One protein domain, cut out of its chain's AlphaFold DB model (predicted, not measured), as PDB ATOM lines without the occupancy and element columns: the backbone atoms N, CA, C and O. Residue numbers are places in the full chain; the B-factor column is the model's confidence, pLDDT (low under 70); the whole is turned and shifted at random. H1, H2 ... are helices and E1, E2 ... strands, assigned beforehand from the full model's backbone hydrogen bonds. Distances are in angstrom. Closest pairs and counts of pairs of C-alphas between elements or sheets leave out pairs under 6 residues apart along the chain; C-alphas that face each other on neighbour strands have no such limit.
ATOM      1  N   GLY A 346     -21.225  25.961 -21.512       95.38
ATOM      2  CA  GLY A 346     -19.887  25.663 -22.015       95.38
ATOM      3  C   GLY A 346     -19.171  24.611 -21.181       95.38
ATOM      4  O   GLY A 346     -19.204  24.687 -19.953       95.38
ATOM      5  N   PHE A 347     -18.544  23.628 -21.832       92.94
ATOM      6  CA  PHE A 347     -17.902  22.506 -21.141       92.94
ATOM      7  C   PHE A 347     -16.854  21.771 -21.998       92.94
ATOM      8  O   PHE A 347     -16.912  21.787 -23.230       92.94
ATOM      9  N   ASP A 348     -15.900  21.110 -21.339       90.69
ATOM     10  CA  ASP A 348     -14.832  20.319 -21.969       90.69
ATOM     11  C   ASP A 348     -15.252  18.861 -22.220       90.69
ATOM     12  O   ASP A 348     -15.757  18.180 -21.326       90.69
ATOM     13  N   VAL A 349     -15.043  18.361 -23.440       90.44
ATOM     14  CA  VAL A 349     -15.416  17.002 -23.849       90.44
ATOM     15  C   VAL A 349     -14.157  16.193 -24.192       90.44
ATOM     16  O   VAL A 349     -13.480  16.492 -25.183       90.44
ATOM     17  N   PRO A 350     -13.843  15.127 -23.425       88.50
ATOM     18  CA  PRO A 350     -12.714  14.254 -23.724       88.50
ATOM     19  C   PRO A 350     -12.925  13.453 -25.010       88.50
ATOM     20  O   PRO A 350     -14.042  13.259 -25.482       88.50
ATOM     21  N   PHE A 351     -11.830  12.900 -25.529       87.69
ATOM     22  CA  PHE A 351     -11.859  11.840 -26.535       87.69
ATOM     23  C   PHE A 351     -11.708  10.475 -25.868       87.69
ATOM     24  O   PHE A 351     -10.972  10.335 -24.888       87.69
ATOM     25  N   THR A 352     -12.354   9.453 -26.434       81.88
ATOM     26  CA  THR A 352     -12.183   8.070 -25.975       81.88
ATOM     27  C   THR A 352     -10.716   7.656 -26.092       81.88
ATOM     28  O   THR A 352     -10.121   7.814 -27.164       81.88
ATOM     29  N   ALA A 353     -10.146   7.086 -25.027       67.12
ATOM     30  CA  ALA A 353      -8.808   6.510 -25.078       67.12
ATOM     31  C   ALA A 353      -8.737   5.456 -26.198       67.12
ATOM     32  O   ALA A 353      -9.617   4.601 -26.317       67.12
ATOM     33  N   SER A 354      -7.701   5.521 -27.039       57.12
ATOM     34  CA  SER A 354      -7.484   4.510 -28.076       57.12
ATOM     35  C   SER A 354      -7.096   3.199 -27.401       57.12
ATOM     36  O   SER A 354      -5.954   3.017 -26.991       57.12
ATOM     37  N   THR A 355      -8.048   2.281 -27.252       48.75
ATOM     38  CA  THR A 355      -7.802   1.001 -26.576       48.75
ATOM     39  C   THR A 355      -7.033  -0.000 -27.434       48.75
ATOM     40  O   THR A 355      -6.623  -1.023 -26.907       48.75
ATOM     41  N   ASN A 356      -6.804   0.261 -28.730       48.19
ATOM     42  CA  ASN A 356      -6.266  -0.746 -29.659       48.19
ATOM     43  C   ASN A 356      -5.408  -0.182 -30.812       48.19
ATOM     44  O   ASN A 356      -5.359  -0.780 -31.887       48.19
ATOM     45  N   GLY A 357      -4.791   0.995 -30.657       51.69
ATOM     46  CA  GLY A 357      -3.902   1.565 -31.687       51.69
ATOM     47  C   GLY A 357      -4.579   1.917 -33.025       51.69
ATOM     48  O   GLY A 357      -3.898   2.280 -33.979       51.69
ATOM     49  N   LYS A 358      -5.915   1.837 -33.122       50.94
ATOM     50  CA  LYS A 358      -6.683   2.244 -34.309       50.94
ATOM     51  C   LYS A 358      -7.072   3.720 -34.195       50.94
ATOM     52  O   LYS A 358      -7.749   4.130 -33.255       50.94
ATOM     53  N   SER A 359      -6.615   4.509 -35.160       55.34
ATOM     54  CA  SER A 359      -6.431   5.963 -35.099       55.34
ATOM     55  C   SER A 359      -7.644   6.806 -35.524       55.34
ATOM     56  O   SER A 359      -7.491   7.798 -36.221       55.34
ATOM     57  N   ASN A 360      -8.858   6.461 -35.087       61.91
ATOM     58  CA  ASN A 360     -10.046   7.303 -35.314       61.91
ATOM     59  C   ASN A 360     -10.762   7.585 -33.995       61.91
ATOM     60  O   ASN A 360     -11.907   7.181 -33.784       61.91
ATOM     61  N   SER A 361     -10.052   8.246 -33.086       78.25
ATOM     62  CA  SER A 361     -10.633   8.653 -31.807       78.25
ATOM     63  C   SER A 361     -11.771   9.656 -32.034       78.25
ATOM     64  O   SER A 361     -11.662  10.583 -32.844       78.25
ATOM     65  N   LYS A 362     -12.891   9.434 -31.342       86.56
ATOM     66  CA  LYS A 362     -14.081  10.293 -31.369       86.56
ATOM     67  C   LYS A 362     -14.250  10.980 -30.007       86.56
ATOM     68  O   LYS A 362     -13.727  10.458 -29.015       86.56
ATOM     69  N   PRO A 363     -14.980  12.110 -29.944       89.62
ATOM     70  CA  PRO A 363     -15.455  12.645 -28.673       89.62
ATOM     71  C   PRO A 363     -16.168  11.554 -27.877       89.62
ATOM     72  O   PRO A 363     -16.863  10.718 -28.461       89.62
ATOM     73  N   ASP A 364     -15.967  11.550 -26.566       89.75
ATOM     74  CA  ASP A 364     -16.483  10.521 -25.677       89.75
ATOM     75  C   ASP A 364     -18.021  10.462 -25.754       89.75
ATOM     76  O   ASP A 364     -18.701  11.438 -25.399       89.75
ATOM     77  N   PRO A 365     -18.594   9.333 -26.220       89.69
ATOM     78  CA  PRO A 365     -20.033   9.184 -26.360       89.69
ATOM     79  C   PRO A 365     -20.794   9.406 -25.055       89.69
ATOM     80  O   PRO A 365     -21.944   9.833 -25.117       89.69
ATOM     81  N   GLU A 366     -20.194   9.155 -23.885       91.06
ATOM     82  CA  GLU A 366     -20.871   9.366 -22.602       91.06
ATOM     83  C   GLU A 366     -21.178  10.854 -22.363       91.06
ATOM     84  O   GLU A 366     -22.261  11.190 -21.884       91.06
ATOM     85  N   TYR A 367     -20.274  11.754 -22.759       91.75
ATOM     86  CA  TYR A 367     -20.446  13.203 -22.606       91.75
ATOM     87  C   TYR A 367     -21.438  13.752 -23.626       91.75
ATOM     88  O   TYR A 367     -22.338  14.514 -23.270       91.75
ATOM     89  N   ILE A 368     -21.332  13.313 -24.884       90.81
ATOM     90  CA  ILE A 368     -22.293  13.687 -25.930       90.81
ATOM     91  C   ILE A 368     -23.696  13.195 -25.562       90.81
ATOM     92  O   ILE A 368     -24.674  13.935 -25.683       90.81
ATOM     93  N   GLN A 369     -23.804  11.968 -25.052       89.62
ATOM     94  CA  GLN A 369     -25.071  11.422 -24.587       89.62
ATOM     95  C   GLN A 369     -25.583  12.160 -23.347       89.62
ATOM     96  O   GLN A 369     -26.788  12.383 -23.252       89.62
ATOM     97  N   ALA A 370     -24.711  12.552 -22.413       89.38
ATOM     98  CA  ALA A 370     -25.104  13.376 -21.277       89.38
ATOM     99  C   ALA A 370     -25.738  14.682 -21.768       89.38
ATOM    100  O   ALA A 370     -26.886  14.923 -21.431       89.38
ATOM    101  N   LEU A 371     -25.081  15.442 -22.650       87.88
ATOM    102  CA  LEU A 371     -25.641  16.673 -23.235       87.88
ATOM    103  C   LEU A 371     -26.967  16.439 -23.973       87.88
ATOM    104  O   LEU A 371     -27.867  17.272 -23.917       87.88
ATOM    105  N   SER A 372     -27.102  15.290 -24.634       85.62
ATOM    106  CA  SER A 372     -28.302  14.948 -25.401       85.62
ATOM    107  C   SER A 372     -29.478  14.508 -24.515       85.62
ATOM    108  O   SER A 372     -30.628  14.672 -24.888       85.62
ATOM    109  N   LYS A 373     -29.241  13.930 -23.334       83.38
ATOM    110  CA  LYS A 373     -30.323  13.379 -22.495       83.38
ATOM    111  C   LYS A 373     -31.128  14.435 -21.734       83.38
ATOM    112  O   LYS A 373     -32.233  14.126 -21.294       83.38
ATOM    113  N   PHE A 374     -30.597  15.641 -21.546       78.50
ATOM    114  CA  PHE A 374     -31.298  16.693 -20.812       78.50
ATOM    115  C   PHE A 374     -32.068  17.605 -21.762       78.50
ATOM    116  O   PHE A 374     -31.524  18.127 -22.731       78.50
ATOM    117  N   THR A 375     -33.335  17.850 -21.436       79.56
ATOM    118  CA  THR A 375     -34.201  18.795 -22.147       79.56
ATOM    119  C   THR A 375     -33.990  20.212 -21.616       79.56
ATOM    120  O   THR A 375     -34.895  20.799 -21.014       79.56
ATOM    121  N   LEU A 376     -32.784  20.752 -21.784       81.25
ATOM    122  CA  LEU A 376     -32.495  22.136 -21.415       81.25
ATOM    123  C   LEU A 376     -33.041  23.099 -22.482       81.25
ATOM    124  O   LEU A 376     -33.186  22.726 -23.650       81.25
ATOM    125  N   PRO A 377     -33.342  24.361 -22.126       89.44
ATOM    126  CA  PRO A 377     -33.661  25.410 -23.092       89.44
ATOM    127  C   PRO A 377     -32.383  25.958 -23.761       89.44
ATOM    128  O   PRO A 377     -32.225  27.173 -23.908       89.44
ATOM    129  N   LEU A 378     -31.451  25.072 -24.122       90.94
ATOM    130  CA  LEU A 378     -30.122  25.425 -24.602       90.94
ATOM    131  C   LEU A 378     -30.186  26.032 -26.011       90.94
ATOM    132  O   LEU A 378     -30.614  25.382 -26.961       90.94
ATOM    133  N   LYS A 379     -29.721  27.275 -26.144       94.50
ATOM    134  CA  LYS A 379     -29.604  28.012 -27.412       94.50
ATOM    135  C   LYS A 379     -28.172  28.039 -27.932       94.50
ATOM    136  O   LYS A 379     -27.960  27.880 -29.134       94.50
ATOM    137  N   THR A 380     -27.210  28.199 -27.025       96.88
ATOM    138  CA  THR A 380     -25.783  28.284 -27.346       96.88
ATOM    139  C   THR A 380     -25.008  27.225 -26.576       96.88
ATOM    140  O   THR A 380     -25.188  27.077 -25.368       96.88
ATOM    141  N   LEU A 381     -24.130  26.508 -27.271       96.44
ATOM    142  CA  LEU A 381     -23.250  25.507 -26.680       96.44
ATOM    143  C   LEU A 381     -21.792  25.822 -27.009       96.44
ATOM    144  O   LEU A 381     -21.445  25.932 -28.182       96.44
ATOM    145  N   ASP A 382     -20.941  25.888 -25.991       96.94
ATOM    146  CA  ASP A 382     -19.499  26.050 -26.145       96.94
ATOM    147  C   ASP A 382     -18.811  24.715 -25.833       96.94
ATOM    148  O   ASP A 382     -18.784  24.258 -24.692       96.94
ATOM    149  N   LEU A 383     -18.278  24.058 -26.864       95.25
ATOM    150  CA  LEU A 383     -17.544  22.804 -26.723       95.25
ATOM    151  C   LEU A 383     -16.046  23.050 -26.785       95.25
ATOM    152  O   LEU A 383     -15.526  23.561 -27.780       95.25
ATOM    153  N   TYR A 384     -15.342  22.600 -25.757       93.62
ATOM    154  CA  TYR A 384     -13.890  22.508 -25.778       93.62
ATOM    155  C   TYR A 384     -13.512  21.058 -26.071       93.62
ATOM    156  O   TYR A 384     -13.987  20.140 -25.412       93.62
ATOM    157  N   LEU A 385     -12.740  20.847 -27.133       92.50
ATOM    158  CA  LEU A 385     -12.360  19.531 -27.636       92.50
ATOM    159  C   LEU A 385     -10.840  19.420 -27.611       92.50
ATOM    160  O   LEU A 385     -10.156  19.916 -28.511       92.50
ATOM    161  N   HIS A 386     -10.306  18.744 -26.594       89.81
ATOM    162  CA  HIS A 386      -8.879  18.449 -26.529       89.81
ATOM    163  C   HIS A 386      -8.545  17.186 -27.328       89.81
ATOM    164  O   HIS A 386      -8.823  16.059 -26.912       89.81
ATOM    165  N   LEU A 387      -7.967  17.393 -28.509       90.31
ATOM    166  CA  LEU A 387      -7.632  16.344 -29.457       90.31
ATOM    167  C   LEU A 387      -6.458  15.498 -28.940       90.31
ATOM    168  O   LEU A 387      -5.448  16.050 -28.492       90.31
ATOM    169  N   PRO A 388      -6.532  14.162 -29.050       88.81
ATOM    170  CA  PRO A 388      -5.426  13.293 -28.679       88.81
ATOM    171  C   PRO A 388      -4.250  13.379 -29.670       88.81
ATOM    172  O   PRO A 388      -4.320  13.973 -30.751       88.81
ATOM    173  N   ILE A 389      -3.143  12.735 -29.296       86.44
ATOM    174  CA  ILE A 389      -1.952  12.572 -30.145       86.44
ATOM    175  C   ILE A 389      -2.286  11.752 -31.402       86.44
ATOM    176  O   ILE A 389      -1.859  12.107 -32.496       86.44
ATOM    177  N   GLY A 390      -3.124  10.718 -31.281       88.69
ATOM    178  CA  GLY A 390      -3.579   9.916 -32.422       88.69
ATOM    179  C   GLY A 390      -4.416  10.705 -33.437       88.69
ATOM    180  O   GLY A 390      -4.891  11.808 -33.162       88.69
ATOM    181  N   ALA A 391      -4.618  10.127 -34.624       90.19
ATOM    182  CA  ALA A 391      -5.470  10.747 -35.635       90.19
ATOM    183  C   ALA A 391      -6.952  10.816 -35.200       90.19
ATOM    184  O   ALA A 391      -7.456  10.044 -34.370       90.19
ATOM    185  N   THR A 392      -7.641  11.809 -35.759       91.88
ATOM    186  CA  THR A 392      -9.064  12.102 -35.560       91.88
ATOM    187  C   THR A 392      -9.677  12.557 -36.887       91.88
ATOM    188  O   THR A 392      -8.968  12.838 -37.854       91.88
ATOM    189  N   ALA A 393     -10.998  12.751 -36.923       91.38
ATOM    190  CA  ALA A 393     -11.643  13.448 -38.040       91.38
ATOM    191  C   ALA A 393     -11.150  14.903 -38.215       91.38
ATOM    192  O   ALA A 393     -11.262  15.466 -39.304       91.38
ATOM    193  N   PHE A 394     -10.590  15.507 -37.160       92.19
ATOM    194  CA  PHE A 394     -10.178  16.911 -37.122       92.19
ATOM    195  C   PHE A 394      -8.756  17.144 -37.623       92.19
ATOM    196  O   PHE A 394      -8.463  18.216 -38.141       92.19
ATOM    197  N   THR A 395      -7.856  16.184 -37.438       92.00
ATOM    198  CA  THR A 395      -6.428  16.317 -37.755       92.00
ATOM    199  C   THR A 395      -5.764  14.940 -37.787       92.00
ATOM    200  O   THR A 395      -6.224  14.002 -37.129       92.00
ATOM    201  N   ALA A 396      -4.674  14.821 -38.546       91.81
ATOM    202  CA  ALA A 396      -3.860  13.613 -38.577       91.81
ATOM    203  C   ALA A 396      -3.136  13.378 -37.237       91.81
ATOM    204  O   ALA A 396      -3.111  14.236 -36.349       91.81
ATOM    205  N   GLU A 397      -2.545  12.196 -37.091       91.00
ATOM    206  CA  GLU A 397      -1.698  11.851 -35.949       91.00
ATOM    207  C   GLU A 397      -0.535  12.839 -35.820       91.00
ATOM    208  O   GLU A 397       0.072  13.235 -36.816       91.00
ATOM    209  N   TYR A 398      -0.271  13.278 -34.594       89.38
ATOM    210  CA  TYR A 398       0.855  14.136 -34.263       89.38
ATOM    211  C   TYR A 398       1.937  13.290 -33.620       89.38
ATOM    212  O   TYR A 398       1.698  12.660 -32.599       89.38
ATOM    213  N   SER A 399       3.130  13.315 -34.196       88.19
ATOM    214  CA  SER A 399       4.292  12.624 -33.651       88.19
ATOM    215  C   SER A 399       5.346  13.674 -33.306       88.19
ATOM    216  O   SER A 399       6.065  14.109 -34.210       88.19
ATOM    217  N   PRO A 400       5.423  14.136 -32.041       83.12
ATOM    218  CA  PRO A 400       6.461  15.074 -31.630       83.12
ATOM    219  C   PRO A 400       7.841  14.440 -31.845       83.12
ATOM    220  O   PRO A 400       8.026  13.239 -31.640       83.12
ATOM    221  N   ASN A 401       8.821  15.237 -32.276       81.62
ATOM    222  CA  ASN A 401      10.211  14.783 -32.307       81.62
ATOM    223  C   ASN A 401      10.820  14.848 -30.889       81.62
ATOM    224  O   ASN A 401      10.178  15.320 -29.953       81.62
ATOM    225  N   ALA A 402      12.065  14.391 -30.721       73.56
ATOM    226  CA  ALA A 402      12.738  14.363 -29.413       73.56
ATOM    227  C   ALA A 402      12.862  15.742 -28.728       73.56
ATOM    228  O   ALA A 402      13.017  15.803 -27.513       73.56
ATOM    229  N   TYR A 403      12.778  16.827 -29.500       74.19
ATOM    230  CA  TYR A 403      12.823  18.211 -29.025       74.19
ATOM    231  C   TYR A 403      11.448  18.883 -29.044       74.19
ATOM    232  O   TYR A 403      11.358  20.096 -28.876       74.19
ATOM    233  N   GLY A 404      10.385  18.132 -29.343       69.31
ATOM    234  CA  GLY A 404       9.037  18.667 -29.413       69.31
ATOM    235  C   GLY A 404       8.717  19.552 -30.633       69.31
ATOM    236  O   GLY A 404       7.559  19.811 -30.945       69.31
ATOM    237  N   SER A 405       9.720  19.925 -31.429       71.94
ATOM    238  CA  SER A 405       9.627  20.920 -32.508       71.94
ATOM    239  C   SER A 405       8.972  20.436 -33.810       71.94
ATOM    240  O   SER A 405       9.090  21.089 -34.850       71.94
ATOM    241  N   ALA A 406       8.300  19.282 -33.804       82.00
ATOM    242  CA  ALA A 406       7.597  18.813 -34.995       82.00
ATOM    243  C   ALA A 406       6.384  19.723 -35.271       82.00
ATOM    244  O   ALA A 406       5.604  19.982 -34.351       82.00
ATOM    245  N   PRO A 407       6.178  20.191 -36.518       86.44
ATOM    246  CA  PRO A 407       5.023  21.014 -36.837       86.44
ATOM    247  C   PRO A 407       3.736  20.215 -36.630       86.44
ATOM    248  O   PRO A 407       3.640  19.046 -37.016       86.44
ATOM    249  N   PHE A 408       2.718  20.854 -36.056       88.69
ATOM    250  CA  PHE A 408       1.416  20.216 -35.914       88.69
ATOM    251  C   PHE A 408       0.806  19.908 -37.284       88.69
ATOM    252  O   PHE A 408       0.778  20.786 -38.155       88.69
ATOM    253  N   PRO A 409       0.231  18.707 -37.473       90.94
ATOM    254  CA  PRO A 409      -0.518  18.400 -38.674       90.94
ATOM    255  C   PRO A 409      -1.649  19.408 -38.861       90.94
ATOM    256  O   PRO A 409      -2.404  19.703 -37.925       90.94
ATOM    257  N   HIS A 410      -1.784  19.930 -40.078       91.31
ATOM    258  CA  HIS A 410      -2.857  20.862 -40.398       91.31
ATOM    259  C   HIS A 410      -4.232  20.246 -40.080       91.31
ATOM    260  O   HIS A 410      -4.438  19.050 -40.314       91.31
ATOM    261  N   PRO A 411      -5.193  21.033 -39.562       90.44
ATOM    262  CA  PRO A 411      -6.550  20.545 -39.381       90.44
ATOM    263  C   PRO A 411      -7.159  20.074 -40.712       90.44
ATOM    264  O   PRO A 411      -7.120  20.784 -41.721       90.44
ATOM    265  N   ASN A 412      -7.761  18.884 -40.717       91.75
ATOM    266  CA  ASN A 412      -8.551  18.360 -41.826       91.75
ATOM    267  C   ASN A 412      -9.871  19.133 -41.904       91.75
ATOM    268  O   ASN A 412     -10.874  18.735 -41.320       91.75
ATOM    269  N   LYS A 413      -9.873  20.272 -42.602       91.81
ATOM    270  CA  LYS A 413     -11.024  21.185 -42.637       91.81
ATOM    271  C   LYS A 413     -12.336  20.519 -43.097       91.81
ATOM    272  O   LYS A 413     -13.339  20.758 -42.428       91.81
ATOM    273  N   PRO A 414     -12.389  19.712 -44.178       93.94
ATOM    274  CA  PRO A 414     -13.609  18.985 -44.542       93.94
ATOM    275  C   PRO A 414     -14.070  18.013 -43.448       93.94
ATOM    276  O   PRO A 414     -15.194  18.138 -42.970       93.94
ATOM    277  N   GLY A 415     -13.179  17.131 -42.976       92.12
ATOM    278  CA  GLY A 415     -13.517  16.137 -41.950       92.12
ATOM    279  C   GLY A 415     -13.947  16.764 -40.621       92.12
ATOM    280  O   GLY A 415     -14.918  16.325 -40.010       92.12
ATOM    281  N   ALA A 416     -13.288  17.853 -40.216       92.81
ATOM    282  CA  ALA A 416     -13.652  18.631 -39.041       92.81
ATOM    283  C   ALA A 416     -15.058  19.225 -39.181       92.81
ATOM    284  O   ALA A 416     -15.859  19.119 -38.260       92.81
ATOM    285  N   LYS A 417     -15.387  19.833 -40.329       95.31
ATOM    286  CA  LYS A 417     -16.720  20.406 -40.554       95.31
ATOM    287  C   LYS A 417     -17.814  19.349 -40.451       95.31
ATOM    288  O   LYS A 417     -18.814  19.606 -39.789       95.31
ATOM    289  N   ASP A 418     -17.620  18.192 -41.070       94.69
ATOM    290  CA  ASP A 418     -18.621  17.125 -41.058       94.69
ATOM    291  C   ASP A 418     -18.803  16.547 -39.648       94.69
ATOM    292  O   ASP A 418     -19.935  16.438 -39.176       94.69
ATOM    293  N   ALA A 419     -17.705  16.309 -38.922       93.75
ATOM    294  CA  ALA A 419     -17.755  15.849 -37.534       93.75
ATOM    295  C   ALA A 419     -18.456  16.857 -36.604       93.75
ATOM    296  O   ALA A 419     -19.281  16.470 -35.778       93.75
ATOM    297  N   LEU A 420     -18.181  18.161 -36.743       95.56
ATOM    298  CA  LEU A 420     -18.851  19.183 -35.929       95.56
ATOM    299  C   LEU A 420     -20.345  19.284 -36.238       95.56
ATOM    300  O   LEU A 420     -21.138  19.474 -35.319       95.56
ATOM    301  N   LYS A 421     -20.745  19.136 -37.506       96.19
ATOM    302  CA  LYS A 421     -22.164  19.099 -37.883       96.19
ATOM    303  C   LYS A 421     -22.876  17.896 -37.275       96.19
ATOM    304  O   LYS A 421     -23.991  18.055 -36.793       96.19
ATOM    305  N   GLU A 422     -22.243  16.725 -37.279       93.88
ATOM    306  CA  GLU A 422     -22.785  15.508 -36.660       93.88
ATOM    307  C   GLU A 422     -22.989  15.690 -35.147       93.88
ATOM    308  O   GLU A 422     -24.057  15.367 -34.627       93.88
ATOM    309  N   ILE A 423     -22.006  16.271 -34.449       93.75
ATOM    310  CA  ILE A 423     -22.100  16.577 -33.012       93.75
ATOM    311  C   ILE A 423     -23.236  17.572 -32.742       93.75
ATOM    312  O   ILE A 423     -24.101  17.303 -31.906       93.75
ATOM    313  N   ALA A 424     -23.259  18.696 -33.468       94.50
ATOM    314  CA  ALA A 424     -24.276  19.734 -33.302       94.50
ATOM    315  C   ALA A 424     -25.684  19.182 -33.534       94.50
ATOM    316  O   ALA A 424     -26.598  19.455 -32.762       94.50
ATOM    317  N   ASP A 425     -25.859  18.379 -34.583       93.12
ATOM    318  CA  ASP A 425     -27.143  17.786 -34.926       93.12
ATOM    319  C   ASP A 425     -27.591  16.741 -33.895       93.12
ATOM    320  O   ASP A 425     -28.744  16.760 -33.469       93.12
ATOM    321  N   THR A 426     -26.674  15.891 -33.419       91.62
ATOM    322  CA  THR A 426     -26.958  14.900 -32.365       91.62
ATOM    323  C   THR A 426     -27.489  15.571 -31.100       91.62
ATOM    324  O   THR A 426     -28.518  15.153 -30.570       91.62
ATOM    325  N   ILE A 427     -26.827  16.638 -30.647       91.50
ATOM    326  CA  ILE A 427     -27.237  17.367 -29.442       91.50
ATOM    327  C   ILE A 427     -28.537  18.138 -29.699       91.50
ATOM    328  O   ILE A 427     -29.462  18.050 -28.894       91.50
ATOM    329  N   SER A 428     -28.632  18.858 -30.825       91.44
ATOM    330  CA  SER A 428     -29.777  19.712 -31.178       91.44
ATOM    331  C   SER A 428     -31.090  18.932 -31.262       91.44
ATOM    332  O   SER A 428     -32.087  19.382 -30.703       91.44
ATOM    333  N   ARG A 429     -31.091  17.732 -31.867       88.50
ATOM    334  CA  ARG A 429     -32.286  16.867 -31.962       88.50
ATOM    335  C   ARG A 429     -32.828  16.418 -30.605       88.50
ATOM    336  O   ARG A 429     -33.986  16.026 -30.513       88.50
ATOM    337  N   ALA A 430     -31.982  16.413 -29.583       84.81
ATOM    338  CA  ALA A 430     -32.335  15.925 -28.263       84.81
ATOM    339  C   ALA A 430     -32.785  17.050 -27.307       84.81
ATOM    340  O   ALA A 430     -33.323  16.778 -26.233       84.81
ATOM    341  N   GLN A 431     -32.608  18.315 -27.705       85.25
ATOM    342  CA  GLN A 431     -33.052  19.474 -26.933       85.25
ATOM    343  C   GLN A 431     -34.548  19.759 -27.123       85.25
ATOM    344  O   GLN A 431     -35.147  19.444 -28.149       85.25
ATOM    345  N   LYS A 432     -35.151  20.439 -26.137       81.12
ATOM    346  CA  LYS A 432     -36.544  20.918 -26.224       81.12
ATOM    347  C   LYS A 432     -36.718  21.996 -27.300       81.12
ATOM    348  O   LYS A 432     -37.768  22.084 -27.931       81.12
ATOM    349  N   HIS A 433     -35.698  22.830 -27.466       86.31
ATOM    350  CA  HIS A 433     -35.612  23.843 -28.507       86.31
ATOM    351  C   HIS A 433     -34.355  23.577 -29.334       86.31
ATOM    352  O   HIS A 433     -33.330  23.236 -28.740       86.31
ATOM    353  N   PRO A 434     -34.401  23.724 -30.669       88.75
ATOM    354  CA  PRO A 434     -33.223  23.499 -31.487       88.75
ATOM    355  C   PRO A 434     -32.081  24.423 -31.067       88.75
ATOM    356  O   PRO A 434     -32.273  25.630 -30.919       88.75
ATOM    357  N   LEU A 435     -30.887  23.850 -30.923       93.44
ATOM    358  CA  LEU A 435     -29.666  24.622 -30.706       93.44
ATOM    359  C   LEU A 435     -29.489  25.648 -31.842       93.44
ATOM    360  O   LEU A 435     -29.518  25.277 -33.014       93.44
ATOM    361  N   GLU A 436     -29.293  26.920 -31.500       95.50
ATOM    362  CA  GLU A 436     -29.136  28.021 -32.460       95.50
ATOM    363  C   GLU A 436     -27.664  28.183 -32.870       95.50
ATOM    364  O   GLU A 436     -27.348  28.499 -34.022       95.50
ATOM    365  N   ARG A 437     -26.745  27.938 -31.927       97.12
ATOM    366  CA  ARG A 437     -25.311  28.160 -32.112       97.12
ATOM    367  C   ARG A 437     -24.461  27.151 -31.347       97.12
ATOM    368  O   ARG A 437     -24.729  26.860 -30.184       97.12
ATOM    369  N   MET A 438     -23.382  26.686 -31.971       97.38
ATOM    370  CA  MET A 438     -22.322  25.935 -31.295       97.38
ATOM    371  C   MET A 438     -20.968  26.602 -31.540       97.38
ATOM    372  O   MET A 438     -20.529  26.704 -32.686       97.38
ATOM    373  N   ASN A 439     -20.309  27.065 -30.481       97.44
ATOM    374  CA  ASN A 439     -18.923  27.514 -30.536       97.44
ATOM    375  C   ASN A 439     -18.024  26.329 -30.177       97.44
ATOM    376  O   ASN A 439     -18.326  25.567 -29.263       97.44
ATOM    377  N   VAL A 440     -16.932  26.149 -30.910       96.06
ATOM    378  CA  VAL A 440     -16.024  25.024 -30.703       96.06
ATOM    379  C   VAL A 440     -14.598  25.526 -30.635       96.06
ATOM    380  O   VAL A 440     -14.128  26.177 -31.570       96.06
ATOM    381  N   THR A 441     -13.902  25.160 -29.567       94.00
ATOM    382  CA  THR A 441     -12.455  25.319 -29.435       94.00
ATOM    383  C   THR A 441     -11.819  23.945 -29.546       94.00
ATOM    384  O   THR A 441     -12.043  23.078 -28.706       94.00
ATOM    385  N   LEU A 442     -11.036  23.736 -30.598       92.31
ATOM    386  CA  LEU A 442     -10.196  22.557 -30.753       92.31
ATOM    387  C   LEU A 442      -8.833  22.888 -30.154       92.31
ATOM    388  O   LEU A 442      -8.208  23.850 -30.592       92.31
ATOM    389  N   ALA A 443      -8.369  22.089 -29.204       90.44
ATOM    390  CA  ALA A 443      -7.041  22.223 -28.617       90.44
ATOM    391  C   ALA A 443      -6.229  20.953 -28.869       90.44
ATOM    392  O   ALA A 443      -6.792  19.861 -28.940       90.44
ATOM    393  N   ARG A 444      -4.906  21.059 -28.961       88.38
ATOM    394  CA  ARG A 444      -4.002  19.904 -28.983       88.38
ATOM    395  C   ARG A 444      -2.769  20.203 -28.147       88.38
ATOM    396  O   ARG A 444      -2.253  21.312 -28.201       88.38
ATOM    397  N   THR A 445      -2.303  19.209 -27.395       87.06
ATOM    398  CA  THR A 445      -1.052  19.327 -26.636       87.06
ATOM    399  C   THR A 445       0.132  19.012 -27.541       87.06
ATOM    400  O   THR A 445       0.200  17.925 -28.122       87.06
ATOM    401  N   GLY A 446       1.033  19.979 -27.669       85.38
ATOM    402  CA  GLY A 446       2.396  19.790 -28.142       85.38
ATOM    403  C   GLY A 446       3.349  19.566 -26.986       85.38
ATOM    404  O   GLY A 446       2.964  19.645 -25.821       85.38
ATOM    405  N   PHE A 447       4.603  19.317 -27.325       84.00
ATOM    406  CA  PHE A 447       5.690  19.264 -26.359       84.00
ATOM    407  C   PHE A 447       6.806  20.175 -26.858       84.00
ATOM    408  O   PHE A 447       7.048  20.195 -28.055       84.00
ATOM    409  N   GLU A 448       7.448  20.937 -25.982       77.88
ATOM    410  CA  GLU A 448       8.662  21.714 -26.250       77.88
ATOM    411  C   GLU A 448       9.909  20.945 -25.775       77.88
ATOM    412  O   GLU A 448       9.830  19.757 -25.428       77.88
ATOM    413  N   ASP A 449      11.072  21.612 -25.762       72.12
ATOM    414  CA  ASP A 449      12.329  21.051 -25.264       72.12
ATOM    415  C   ASP A 449      12.122  20.368 -23.900       72.12
ATOM    416  O   ASP A 449      11.479  20.891 -22.988       72.12
ATOM    417  N   ARG A 450      12.662  19.150 -23.773       72.44
ATOM    418  CA  ARG A 450      12.543  18.281 -22.585       72.44
ATOM    419  C   ARG A 450      11.114  17.862 -22.216       72.44
ATOM    420  O   ARG A 450      10.884  17.440 -21.084       72.44
ATOM    421  N   GLY A 451      10.171  17.909 -23.158       74.62
ATOM    422  CA  GLY A 451       8.828  17.354 -22.974       74.62
ATOM    423  C   GLY A 451       7.865  18.264 -22.211       74.62
ATOM    424  O   GLY A 451       6.880  17.771 -21.665       74.62
ATOM    425  N   GLN A 452       8.137  19.570 -22.155       79.19
ATOM    426  CA  GLN A 452       7.228  20.538 -21.537       79.19
ATOM    427  C   GLN A 452       5.959  20.678 -22.393       79.19
ATOM    428  O   GLN A 452       6.078  20.971 -23.580       79.19
ATOM    429  N   PRO A 453       4.752  20.414 -21.863       80.56
ATOM    430  CA  PRO A 453       3.542  20.446 -22.672       80.56
ATOM    431  C   PRO A 453       3.125  21.887 -22.982       80.56
ATOM    432  O   PRO A 453       3.051  22.706 -22.080       80.56
ATOM    433  N   PHE A 454       2.746  22.180 -24.219       82.06
ATOM    434  CA  PHE A 454       2.110  23.452 -24.584       82.06
ATOM    435  C   PHE A 454       0.833  23.191 -25.379       82.06
ATOM    436  O   PHE A 454       0.609  22.076 -25.859       82.06
ATOM    437  N   PHE A 455      -0.034  24.193 -25.510       82.88
ATOM    438  CA  PHE A 455      -1.288  24.054 -26.246       82.88
ATOM    439  C   PHE A 455      -1.232  24.825 -27.551       82.88
ATOM    440  O   PHE A 455      -0.779  25.958 -27.591       82.88
ATOM    441  N   VAL A 456      -1.767  24.212 -28.601       86.69
ATOM    442  CA  VAL A 456      -2.226  24.948 -29.775       86.69
ATOM    443  C   VAL A 456      -3.728  24.823 -29.883       86.69
ATOM    444  O   VAL A 456      -4.303  23.758 -29.642       86.69
ATOM    445  N   GLU A 457      -4.370  25.905 -30.288       90.62
ATOM    446  CA  GLU A 457      -5.811  25.992 -30.399       90.62
ATOM    447  C   GLU A 457      -6.254  26.468 -31.781       90.62
ATOM    448  O   GLU A 457      -5.556  27.157 -32.528       90.62
ATOM    449  N   THR A 458      -7.470  26.098 -32.148       92.25
ATOM    450  CA  THR A 458      -8.201  26.725 -33.239       92.25
ATOM    451  C   THR A 458      -9.678  26.748 -32.894       92.25
ATOM    452  O   THR A 458     -10.154  25.930 -32.110       92.25
ATOM    453  N   SER A 459     -10.423  27.679 -33.479       93.31
ATOM    454  CA  SER A 459     -11.845  27.829 -33.191       93.31
ATOM    455  C   SER A 459     -12.707  27.756 -34.444       93.31
ATOM    456  O   SER A 459     -12.298  28.111 -35.560       93.31
ATOM    457  N   ALA A 460     -13.925  27.274 -34.231       95.12
ATOM    458  CA  ALA A 460     -14.989  27.234 -35.213       95.12
ATOM    459  C   ALA A 460     -16.318  27.643 -34.568       95.12
ATOM    460  O   ALA A 460     -16.536  27.471 -33.371       95.12
ATOM    461  N   VAL A 461     -17.217  28.174 -35.385       97.00
ATOM    462  CA  VAL A 461     -18.582  28.534 -35.011       97.00
ATOM    463  C   VAL A 461     -19.531  27.855 -35.985       97.00
ATOM    464  O   VAL A 461     -19.343  27.920 -37.201       97.00
ATOM    465  N   LEU A 462     -20.555  27.206 -35.445       97.62
ATOM    466  CA  LEU A 462     -21.656  26.634 -36.195       97.62
ATOM    467  C   LEU A 462     -22.901  27.462 -35.908       97.62
ATOM    468  O   LEU A 462     -23.403  27.459 -34.786       97.62
ATOM    469  N   GLY A 463     -23.374  28.182 -36.921       96.75
ATOM    470  CA  GLY A 463     -24.662  28.862 -36.893       96.75
ATOM    471  C   GLY A 463     -25.724  27.980 -37.530       96.75
ATOM    472  O   GLY A 463     -25.518  27.462 -38.633       96.75
ATOM    473  N   ARG A 464     -26.846  27.791 -36.842       95.12
ATOM    474  CA  ARG A 464     -28.007  27.125 -37.419       95.12
ATOM    475  C   ARG A 464     -28.711  28.057 -38.412       95.12
ATOM    476  O   ARG A 464     -28.784  29.259 -38.185       95.12
ATOM    477  N   SER A 465     -29.232  27.503 -39.502       91.94
ATOM    478  CA  SER A 465     -30.111  28.217 -40.425       91.94
ATOM    479  C   SER A 465     -31.401  28.639 -39.721       91.94
ATOM    480  O   SER A 465     -31.998  27.865 -38.975       91.94
ATOM    481  N   ASP A 466     -31.818  29.865 -40.009       90.25
ATOM    482  CA  ASP A 466     -33.057  30.512 -39.579       90.25
ATOM    483  C   ASP A 466     -34.273  30.157 -40.452       90.25
ATOM    484  O   ASP A 466     -35.369  30.645 -40.200       90.25
ATOM    485  N   ARG A 467     -34.093  29.312 -41.473       89.31
ATOM    486  CA  ARG A 467     -35.174  28.873 -42.360       89.31
ATOM    487  C   ARG A 467     -36.175  27.985 -41.624       89.31
ATOM    488  O   ARG A 467     -35.787  27.133 -40.823       89.31
ATOM    489  N   ASP A 468     -37.442  28.097 -42.005       86.88
ATOM    490  CA  ASP A 468     -38.526  27.276 -41.455       86.88
ATOM    491  C   ASP A 468     -38.350  25.774 -41.759       86.88
ATOM    492  O   ASP A 468     -38.721  24.927 -40.948       86.88
ATOM    493  N   ASP A 469     -37.715  25.430 -42.886       88.31
ATOM    494  CA  ASP A 469     -37.418  24.054 -43.315       88.31
ATOM    495  C   ASP A 469     -36.064  23.526 -42.803       88.31
ATOM    496  O   ASP A 469     -35.574  22.493 -43.262       88.31
ATOM    497  N   ALA A 470     -35.431  24.203 -41.836       89.19
ATOM    498  CA  ALA A 470     -34.083  23.863 -41.387       89.19
ATOM    499  C   ALA A 470     -33.934  22.404 -40.913       89.19
ATOM    500  O   ALA A 470     -32.860  21.829 -41.067       89.19
ATOM    501  N   GLU A 471     -34.970  21.772 -40.356       87.62
ATOM    502  CA  GLU A 471     -34.882  20.356 -39.961       87.62
ATOM    503  C   GLU A 471     -34.808  19.392 -41.153       87.62
ATOM    504  O   GLU A 471     -34.099  18.387 -41.076       87.62
ATOM    505  N   GLU A 472     -35.447  19.716 -42.278       89.12
ATOM    506  CA  GLU A 472     -35.423  18.892 -43.496       89.12
ATOM    507  C   GLU A 472     -34.032  18.872 -44.146       89.12
ATOM    508  O   GLU A 472     -33.654  17.910 -44.813       89.12
ATOM    509  N   LEU A 473     -33.225  19.906 -43.888       87.50
ATOM    510  CA  LEU A 473     -31.854  20.015 -44.387       87.50
ATOM    511  C   LEU A 473     -30.870  19.064 -43.681       87.50
ATOM    512  O   LEU A 473     -29.717  18.959 -44.112       87.50
ATOM    513  N   GLY A 474     -31.263  18.401 -42.585       87.69
ATOM    514  CA  GLY A 474     -30.375  17.530 -41.809       87.69
ATOM    515  C   GLY A 474     -29.106  18.264 -41.356       87.69
ATOM    516  O   GLY A 474     -29.175  19.318 -40.730       87.69
ATOM    517  N   THR A 475     -27.920  17.759 -41.707       87.88
ATOM    518  CA  THR A 475     -26.641  18.438 -41.405       87.88
ATOM    519  C   THR A 475     -26.396  19.692 -42.258       87.88
ATOM    520  O   THR A 475     -25.527  20.507 -41.930       87.88
ATOM    521  N   GLY A 476     -27.164  19.886 -43.335       88.94
ATOM    522  CA  GLY A 476     -27.121  21.060 -44.208       88.94
ATOM    523  C   GLY A 476     -27.586  22.353 -43.534       88.94
ATOM    524  O   GLY A 476     -27.211  23.431 -43.988       88.94
ATOM    525  N   LYS A 477     -28.314  22.263 -42.411       94.94
ATOM    526  CA  LYS A 477     -28.775  23.429 -41.637       94.94
ATOM    527  C   LYS A 477     -27.666  24.184 -40.914       94.94
ATOM    528  O   LYS A 477     -27.897  25.285 -40.433       94.94
ATOM    529  N   TRP A 478     -26.476  23.605 -40.813       96.56
ATOM    530  CA  TRP A 478     -25.362  24.183 -40.072       96.56
ATOM    531  C   TRP A 478     -24.373  24.881 -41.003       96.56
ATOM    532  O   TRP A 478     -23.682  24.243 -41.810       96.56
ATOM    533  N   LYS A 479     -24.229  26.193 -40.830       96.38
ATOM    534  CA  LYS A 479     -23.159  26.979 -41.442       96.38
ATOM    535  C   LYS A 479     -21.936  26.954 -40.528       96.38
ATOM    536  O   LYS A 479     -21.983  27.486 -39.424       96.38
ATOM    537  N   VAL A 480     -20.846  26.344 -40.996       95.38
ATOM    538  CA  VAL A 480     -19.592  26.225 -40.230       95.38
ATOM    539  C   VAL A 480     -18.564  27.250 -40.701       95.38
ATOM    540  O   VAL A 480     -18.054  27.163 -41.828       95.38
ATOM    541  N   GLU A 481     -18.220  28.171 -39.810       93.94
ATOM    542  CA  GLU A 481     -17.211  29.213 -39.986       93.94
ATOM    543  C   GLU A 481     -16.023  28.965 -39.049       93.94
ATOM    544  O   GLU A 481     -16.176  28.426 -37.961       93.94
ATOM    545  N   GLY A 482     -14.812  29.308 -39.482       88.19
ATOM    546  CA  GLY A 482     -13.593  29.051 -38.715       88.19
ATOM    547  C   GLY A 482     -12.360  29.052 -39.608       88.19
ATOM    548  O   GLY A 482     -12.433  28.702 -40.794       88.19
ATOM    549  N   LYS A 483     -11.219  29.466 -39.051       83.81
ATOM    550  CA  LYS A 483      -9.952  29.508 -39.797       83.81
ATOM    551  C   LYS A 483      -9.313  28.126 -39.925       83.81
ATOM    552  O   LYS A 483      -8.616  27.903 -40.911       83.81
ATOM    553  N   PHE A 484      -9.593  27.202 -38.994       86.19
ATOM    554  CA  PHE A 484      -9.007  25.853 -38.953       86.19
ATOM    555  C   PHE A 484      -7.480  25.890 -39.123       86.19
ATOM    556  O   PHE A 484      -6.894  25.148 -39.907       86.19
ATOM    557  N   ARG A 485      -6.850  26.815 -38.401       88.25
ATOM    558  CA  ARG A 485      -5.404  27.012 -38.337       88.25
ATOM    559  C   ARG A 485      -5.006  27.030 -36.870       88.25
ATOM    560  O   ARG A 485      -5.692  27.687 -36.091       88.25
ATOM    561  N   TRP A 486      -3.942  26.313 -36.536       86.50
ATOM    562  CA  TRP A 486      -3.371  26.321 -35.196       86.50
ATOM    563  C   TRP A 486      -2.820  27.705 -34.860       86.50
ATOM    564  O   TRP A 486      -2.126  28.319 -35.678       86.50
ATOM    565  N   TYR A 487      -3.175  28.167 -33.673       82.12
ATOM    566  CA  TYR A 487      -2.621  29.318 -32.986       82.12
ATOM    567  C   TYR A 487      -2.059  28.811 -31.668       82.12
ATOM    568  O   TYR A 487      -2.658  27.928 -31.061       82.12
ATOM    569  N   GLU A 488      -0.901  29.322 -31.292       64.44
ATOM    570  CA  GLU A 488      -0.335  29.112 -29.962       64.44
ATOM    571  C   GLU A 488      -0.971  30.087 -28.970       64.44
ATOM    572  O   GLU A 488      -1.234  31.246 -29.387       64.44
TER     573      GLU A 488
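This is residues 346 to 488 of the 488 residues of an uncharacterized protein of Amniculicola lignicola CBS 123094 (UniProt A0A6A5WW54). A twisted wall of five strands has the helix H2 slanting over one face, with the shorter helix H1 near its E1 edge and packed on the last part of H2. The long hairpin E3 and E4 runs along the longest axis, and the small helix H3 lies by H2 at the far end from the hairpin's turn. The printed part has 143 residues, with three named helices and five named strands in the order E1 H1 E2 H2 E3 E4 H3 E5; the sheet's order is E1 E2 E3 E4 E5, mixed. The class is mixed, helices and strands, though under half of the residues are in named elements. The whole is compact, with a radius of gyration of the C-alphas of 16.1 A, yet elongated, spanning 54 by 29 by 24 A.

E1, residues 346 to 349, begins at C-alpha 346 (-19.887, 25.663, -22.015). H1 holds residues 365 to 373 and E2 residues 380 to 387, 21.8 A long. H2, residues 413 to 428, is 22.0 A long and begins at C-alpha 413 (-11.024, 21.185, -42.637). E3, residues 437 to 447, measures 32.8 A, and E4, residues 453 to 464, 35.5 A. H3 holds residues 474 to 477, and E5, residues 478 to 482, ends at C-alpha 482 (-13.593, 29.051, -38.715).

E1, an edge strand, is parallel to E2, with N 347 and O 382 2.9 A apart. E2 and E3 are parallel, with N 383 and O 439 at 2.8 A. E1, H1, E2 and E2, H2, E3 are strand-helix-strand units, each two parallel neighbour strands with a helix between, and both crossovers are right-handed. E3 and E4 form an antiparallel hairpin, with N 442 and O 458 at 2.8 A. E4 and the other edge strand, E5, are antiparallel, with N 461 and O 481 at 2.8 A. H1 and H2 make this two layers, helices on one face of a sheet. H2 lies over E3, E4 and E5 at a height over the sheet of 8.9 A, slantwise to the strands, at 40 degrees to E5 on the local plane. With residues 423 to 428 alone it touches H1, the same way at a steep tilt of 42 degrees; the closest C-alphas, of Ser 372 and Ile 427, are 4.8 A apart. With residues 421 to 425 alone it touches H3; the closest C-alphas, of Lys 421 and Thr 475, are 5.7 A apart. H3 only grazes the sheet, with residues 475 to 477. H1 and H3 are apart. In H1 and H2 every O i to N i+4 pair is within hydrogen-bond range; H3 is too short for such a pair.

The two C-alphas farthest apart, of Arg 450 and Asp 468, are 55.2 A from each other. The printed part has no cut and ends at the chain's last residue, 488. The links E1 to H1, 15 residues, and E2 to H2, 25 residues, are long. The mean pLDDT of the printed part is 86.9; residues 353 to 360, 404 and 488 are under 70.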